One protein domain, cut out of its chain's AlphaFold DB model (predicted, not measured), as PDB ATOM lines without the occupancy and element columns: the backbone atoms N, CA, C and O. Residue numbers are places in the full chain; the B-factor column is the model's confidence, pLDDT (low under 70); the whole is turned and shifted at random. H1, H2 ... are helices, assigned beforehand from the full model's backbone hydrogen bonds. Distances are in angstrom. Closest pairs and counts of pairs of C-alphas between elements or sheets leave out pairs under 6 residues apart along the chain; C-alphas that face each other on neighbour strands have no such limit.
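AT A GLANCE: This is residues 12 to 57 of the 215 residues of an uncharacterized protein of Corallococcus sp. AB038B (UniProt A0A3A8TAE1). What does the model look like? A long helix, H1, has a short helical hairpin, H2 and H3, at its side: H2 packs steeply tilted on H1, and H3 packs on H2, farther from H1. A tail, residues 51 to 57, follows H3. How large and how dense is it? The printed part has 46 residues with three named helices, in the order H1, H2, H3, and no named strand, and its class is all helix. It is compact, with a radius of gyration of the C-alphas of 9.8 A and spans of 26 by 25 by 15 A.

HOW THE PARTS SIT: How does H1, residues 13 to 29, stand to H2, residues 33 to 38? They touch, with the C-alphas of Ala 22 and Ala 36 closest at 5.1 A. They run opposite ways at a steep tilt of 64 degrees. Where is H3, residues 44 to 50? H2 and H3 form a hairpin: they touch, their closest C-alphas being those of Ser 34 and Ile 47, 6.2 A apart, and run opposite ways at a shallow tilt of 34.8 degrees, only just short of steep. H1 and H3 are close but not clearly touching, about perpendicular at 88 degrees; their closest C-alphas, those of Leu 19 and Leu 50, are 6.9 A apart. What do the backbones show? In H1, H2 and H3 every O i to N i+4 pair is within hydrogen-bond range.

IN THESE COORDINATES: Where does H1 run? It goes from C-alpha 13 at (116.182, 104.513, 76.076) to C-alpha 29 at (105.672, 82.406, 76.157), 24.5 A. Where are the shorter helices? H2 measures 8.6 A and H3 9.7 A from first to last C-alpha; H3 ends at C-alpha 50, (118.288, 94.819, 83.099).

THE WHOLE: Which C-alphas are farthest apart? Those of Lys 28 and Thr 57, at 27.6 A. Are there cuts or long links? The printed part has no cut, and the links H1 to H2 and H2 to H3 are tight. Where is confidence low? The mean pLDDT of the printed part is 71.8, and residue 15 and residues 44 to 57 are under 70.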
ATOM      1  N   THR A  12     120.411 103.390  78.359       72.38
ATOM      2  CA  THR A  12     119.853 104.077  77.183       72.38
ATOM      3  C   THR A  12     118.357 103.778  77.002       72.38
ATOM      4  O   THR A  12     117.875 102.689  77.325       72.38
ATOM      5  N   ASP A  13     117.606 104.713  76.409       74.19
ATOM      6  CA  ASP A  13     116.182 104.513  76.076       74.19
ATOM      7  C   ASP A  13     115.950 103.281  75.180       74.19
ATOM      8  O   ASP A  13     114.922 102.600  75.266       74.19
ATOM      9  N   HIS A  14     116.938 102.956  74.343       76.56
ATOM     10  CA  HIS A  14     116.948 101.763  73.499       76.56
ATOM     11  C   HIS A  14     116.942 100.470  74.322       76.56
ATOM     12  O   HIS A  14     116.136  99.570  74.059       76.56
ATOM     13  N   ALA A  15     117.769 100.403  75.366       69.31
ATOM     14  CA  ALA A  15     117.838  99.263  76.275       69.31
ATOM     15  C   ALA A  15     116.522  99.069  77.052       69.31
ATOM     16  O   ALA A  15     116.021  97.950  77.174       69.31
ATOM     17  N   LEU A  16     115.882 100.162  77.485       74.50
ATOM     18  CA  LEU A  16     114.580 100.110  78.163       74.50
ATOM     19  C   LEU A  16     113.450  99.622  77.252       74.50
ATOM     20  O   LEU A  16     112.572  98.867  77.684       74.50
ATOM     21  N   ASN A  17     113.453 100.043  75.988       80.75
ATOM     22  CA  ASN A  17     112.455  99.597  75.021       80.75
ATOM     23  C   ASN A  17     112.622  98.111  74.675       80.75
ATOM     24  O   ASN A  17     111.613  97.405  74.578       80.75
ATOM     25  N   ARG A  18     113.863  97.613  74.573       78.25
ATOM     26  CA  ARG A  18     114.144  96.173  74.448       78.25
ATOM     27  C   ARG A  18     113.677  95.400  75.680       78.25
ATOM     28  O   ARG A  18     112.898  94.460  75.539       78.25
ATOM     29  N   LEU A  19     113.981  95.878  76.887       78.06
ATOM     30  CA  LEU A  19     113.504  95.256  78.124       78.06
ATOM     31  C   LEU A  19     111.975  95.148  78.193       78.06
ATOM     32  O   LEU A  19     111.433  94.113  78.584       78.06
ATOM     33  N   ARG A  20     111.246  96.190  77.778       80.94
ATOM     34  CA  ARG A  20     109.773  96.151  77.722       80.94
ATOM     35  C   ARG A  20     109.258  95.097  76.743       80.94
ATOM     36  O   ARG A  20     108.288  94.408  77.058       80.94
ATOM     37  N   ARG A  21     109.893  94.963  75.574       82.38
ATOM     38  CA  ARG A  21     109.543  93.939  74.574       82.38
ATOM     39  C   ARG A  21     109.852  92.538  75.095       82.38
ATOM     40  O   ARG A  21     108.990  91.673  75.000       82.38
ATOM     41  N   ALA A  22     111.020  92.345  75.709       79.12
ATOM     42  CA  ALA A  22     111.423  91.079  76.317       79.12
ATOM     43  C   ALA A  22     110.475  90.657  77.445       79.12
ATOM     44  O   ALA A  22     109.985  89.536  77.431       79.12
ATOM     45  N   LYS A  23     110.092  91.573  78.347       79.69
ATOM     46  CA  LYS A  23     109.087  91.299  79.394       79.69
ATOM     47  C   LYS A  23     107.722  90.908  78.826       79.69
ATOM     48  O   LYS A  23     107.025  90.085  79.415       79.69
ATOM     49  N   LYS A  24     107.316  91.495  77.695       83.62
ATOM     50  CA  LYS A  24     106.054  91.149  77.027       83.62
ATOM     51  C   LYS A  24     106.121  89.769  76.359       83.62
ATOM     52  O   LYS A  24     105.147  89.030  76.454       83.62
ATOM     53  N   ALA A  25     107.243  89.435  75.723       80.56
ATOM     54  CA  ALA A  25     107.479  88.126  75.110       80.56
ATOM     55  C   ALA A  25     107.563  87.014  76.169       80.56
ATOM     56  O   ALA A  25     106.792  86.065  76.110       80.56
ATOM     57  N   ALA A  26     108.365  87.224  77.216       80.25
ATOM     58  CA  ALA A  26     108.488  86.346  78.379       80.25
ATOM     59  C   ALA A  26     107.126  85.988  79.002       80.25
ATOM     60  O   ALA A  26     106.822  84.823  79.230       80.25
ATOM     61  N   ARG A  27     106.243  86.982  79.190       80.38
ATOM     62  CA  ARG A  27     104.876  86.755  79.698       80.38
ATOM     63  C   ARG A  27     103.970  85.988  78.737       80.38
ATOM     64  O   ARG A  27     103.058  85.316  79.198       80.38
ATOM     65  N   LYS A  28     104.168  86.141  77.427       83.62
ATOM     66  CA  LYS A  28     103.365  85.465  76.400       83.62
ATOM     67  C   LYS A  28     103.781  84.001  76.239       83.62
ATOM     68  O   LYS A  28     102.932  83.164  75.971       83.62
ATOM     69  N   GLU A  29     105.070  83.722  76.394       77.88
ATOM     70  CA  GLU A  29     105.672  82.406  76.157       77.88
ATOM     71  C   GLU A  29     105.916  81.622  77.460       77.88
ATOM     72  O   GLU A  29     106.264  80.448  77.409       77.88
ATOM     73  N   GLY A  30     105.714  82.244  78.628       73.81
ATOM     74  CA  GLY A  30     105.927  81.616  79.938       73.81
ATOM     75  C   GLY A  30     107.402  81.377  80.280       73.81
ATOM     76  O   GLY A  30     107.708  80.545  81.128       73.81
ATOM     77  N   VAL A  31     108.317  82.085  79.617       77.69
ATOM     78  CA  VAL A  31     109.772  81.893  79.723       77.69
ATOM     79  C   VAL A  31     110.383  83.036  80.551       77.69
ATOM     80  O   VAL A  31     109.877  84.158  80.464       77.69
ATOM     81  N   PRO A  32     111.452  82.814  81.344       75.62
ATOM     82  CA  PRO A  32     112.156  83.887  82.055       75.62
ATOM     83  C   PRO A  32     112.564  85.063  81.154       75.62
ATOM     84  O   PRO A  32     112.948  84.908  79.996       75.62
ATOM     85  N   VAL A  33     112.533  86.280  81.697       77.12
ATOM     86  CA  VAL A  33     112.873  87.508  80.958       77.12
ATOM     87  C   VAL A  33     114.326  87.487  80.478       77.12
ATOM     88  O   VAL A  33     114.618  88.046  79.424       77.12
ATOM     89  N   SER A  34     115.232  86.815  81.192       70.75
ATOM     90  CA  SER A  34     116.647  86.680  80.813       70.75
ATOM     91  C   SER A  34     116.844  85.947  79.482       70.75
ATOM     92  O   SER A  34     117.644  86.383  78.653       70.75
ATOM     93  N   THR A  35     116.079  84.889  79.213       76.38
ATOM     94  CA  THR A  35     116.158  84.165  77.934       76.38
ATOM     95  C   THR A  35     115.528  84.975  76.803       76.38
ATOM     96  O   THR A  35     116.078  85.016  75.704       76.38
ATOM     97  N   ALA A  36     114.443  85.705  77.082       77.00
ATOM     98  CA  ALA A  36     113.826  86.620  76.124       77.00
ATOM     99  C   ALA A  36     114.733  87.822  75.787       77.00
ATOM    100  O   ALA A  36     114.700  88.321  74.662       77.00
ATOM    101  N   LEU A  37     115.558  88.288  76.732       78.25
ATOM    102  CA  LEU A  37     116.573  89.319  76.487       78.25
ATOM    103  C   LEU A  37     117.746  88.772  75.662       78.25
ATOM    104  O   LEU A  37     118.214  89.462  74.753       78.25
ATOM    105  N   ARG A  38     118.166  87.524  75.908       80.88
ATOM    106  CA  ARG A  38     119.211  86.847  75.124       80.88
ATOM    107  C   ARG A  38     118.776  86.602  73.679       80.88
ATOM    108  O   ARG A  38     119.534  86.879  72.755       80.88
ATOM    109  N   ALA A  39     117.516  86.220  73.465       79.00
ATOM    110  CA  ALA A  39     116.918  86.116  72.131       79.00
ATOM    111  C   ALA A  39     116.854  87.466  71.383       79.00
ATOM    112  O   ALA A  39     116.789  87.495  70.157       79.00
ATOM    113  N   GLN A  40     116.897  88.592  72.104       77.12
ATOM    114  CA  GLN A  40     116.958  89.941  71.527       77.12
ATOM    115  C   GLN A  40     118.391  90.451  71.298       77.12
ATOM    116  O   GLN A  40     118.562  91.608  70.898       77.12
ATOM    117  N   GLY A  41     119.407  89.612  71.529       74.94
ATOM    118  CA  GLY A  41     120.809  89.927  71.259       74.94
ATOM    119  C   GLY A  41     121.376  91.023  72.160       74.94
ATOM    120  O   GLY A  41     122.133  91.870  71.688       74.94
ATOM    121  N   LEU A  42     120.951  91.073  73.426       74.00
ATOM    122  CA  LEU A  42     121.636  91.870  74.446       74.00
ATOM    123  C   LEU A  42     122.851  91.102  74.976       74.00
ATOM    124  O   LEU A  42     122.840  89.875  75.023       74.00
ATOM    125  N   ASP A  43     123.896  91.837  75.340       73.50
ATOM    126  CA  ASP A  43     125.091  91.303  75.986       73.50
ATOM    127  C   ASP A  43     124.783  90.840  77.415       73.50
ATOM    128  O   ASP A  43     123.881  91.364  78.076       73.50
ATOM    129  N   GLU A  44     125.552  89.869  77.913       67.88
ATOM    130  CA  GLU A  44     125.289  89.274  79.229       67.88
ATOM    131  C   GLU A  44     125.384  90.290  80.371       67.88
ATOM    132  O   GLU A  44     124.613  90.201  81.325       67.88
ATOM    133  N   ALA A  45     126.241  91.309  80.257       65.94
ATOM    134  CA  ALA A  45     126.307  92.389  81.239       65.94
ATOM    135  C   ALA A  45     125.014  93.231  81.252       65.94
ATOM    136  O   ALA A  45     124.474  93.535  82.322       65.94
ATOM    137  N   SER A  46     124.442  93.547  80.087       66.81
ATOM    138  CA  SER A  46     123.120  94.190  80.009       66.81
ATOM    139  C   SER A  46     121.985  93.284  80.488       66.81
ATOM    140  O   SER A  46     121.016  93.771  81.064       66.81
ATOM    141  N   ILE A  47     122.071  91.969  80.276       68.00
ATOM    142  CA  ILE A  47     121.054  91.014  80.746       68.00
ATOM    143  C   ILE A  47     121.062  90.912  82.271       68.00
ATOM    144  O   ILE A  47     119.992  90.888  82.876       68.00
ATOM    145  N   LEU A  48     122.239  90.922  82.896       67.69
ATOM    146  CA  LEU A  48     122.380  90.922  84.353       67.69
ATOM    147  C   LEU A  48     121.912  92.241  84.985       67.69
ATOM    148  O   LEU A  48     121.292  92.233  86.043       67.69
ATOM    149  N   THR A  49     122.154  93.375  84.325       67.38
ATOM    150  CA  THR A  49     121.746  94.697  84.838       67.38
ATOM    151  C   THR A  49     120.270  95.027  84.591       67.38
ATOM    152  O   THR A  49     119.660  95.741  85.388       67.38
ATOM    153  N   LEU A  50     119.676  94.528  83.500       67.44
ATOM    154  CA  LEU A  50     118.288  94.819  83.099       67.44
ATOM    155  C   LEU A  50     117.305  93.679  83.375       67.44
ATOM    156  O   LEU A  50     116.092  93.894  83.265       67.44
ATOM    157  N   GLY A  51     117.811  92.479  83.659       63.47
ATOM    158  CA  GLY A  51     117.041  91.266  83.898       63.47
ATOM    159  C   GLY A  51     116.027  91.394  85.033       63.47
ATOM    160  O   GLY A  51     115.896  92.433  85.683       63.47
ATOM    161  N   GLU A  52     115.238  90.333  85.229       53.03
ATOM    162  CA  GLU A  52     114.395  90.181  86.421       53.03
ATOM    163  C   GLU A  52     115.187  90.645  87.636       53.03
ATOM    164  O   GLU A  52     116.307  90.195  87.822       53.03
ATOM    165  N   GLY A  53     114.648  91.589  88.411       50.97
ATOM    166  CA  GLY A  53     115.336  92.233  89.531       50.97
ATOM    167  C   GLY A  53     115.667  91.299  90.699       50.97
ATOM    168  O   GLY A  53     115.625  91.731  91.846       50.97
ATOM    169  N   SER A  54     115.970  90.027  90.436       42.62
ATOM    170  CA  SER A  54     116.847  89.235  91.267       42.62
ATOM    171  C   SER A  54     118.174  89.972  91.330       42.62
ATOM    172  O   SER A  54     118.991  89.917  90.412       42.62
ATOM    173  N   ILE A  55     118.382  90.660  92.444       46.81
ATOM    174  CA  ILE A  55     119.704  90.724  93.041       46.81
ATOM    175  C   ILE A  55     120.168  89.268  93.062       46.81
ATOM    176  O   ILE A  55     119.715  88.484  93.894       46.81
ATOM    177  N   SER A  56     120.962  88.862  92.070       45.81
ATOM    178  CA  SER A  56     121.737  87.641  92.187       45.81
ATOM    179  C   SER A  56     122.546  87.871  93.448       45.81
ATOM    180  O   SER A  56     123.390  88.768  93.479       45.81
ATOM    181  N   THR A  57     122.218  87.153  94.518       49.47
ATOM    182  CA  THR A  57     123.043  87.086  95.717       49.47
ATOM    183  C   THR A  57     124.295  86.324  95.316       49.47
ATOM    184  O   THR A  57     124.449  85.144  95.623       49.47
TER     185      THR A  57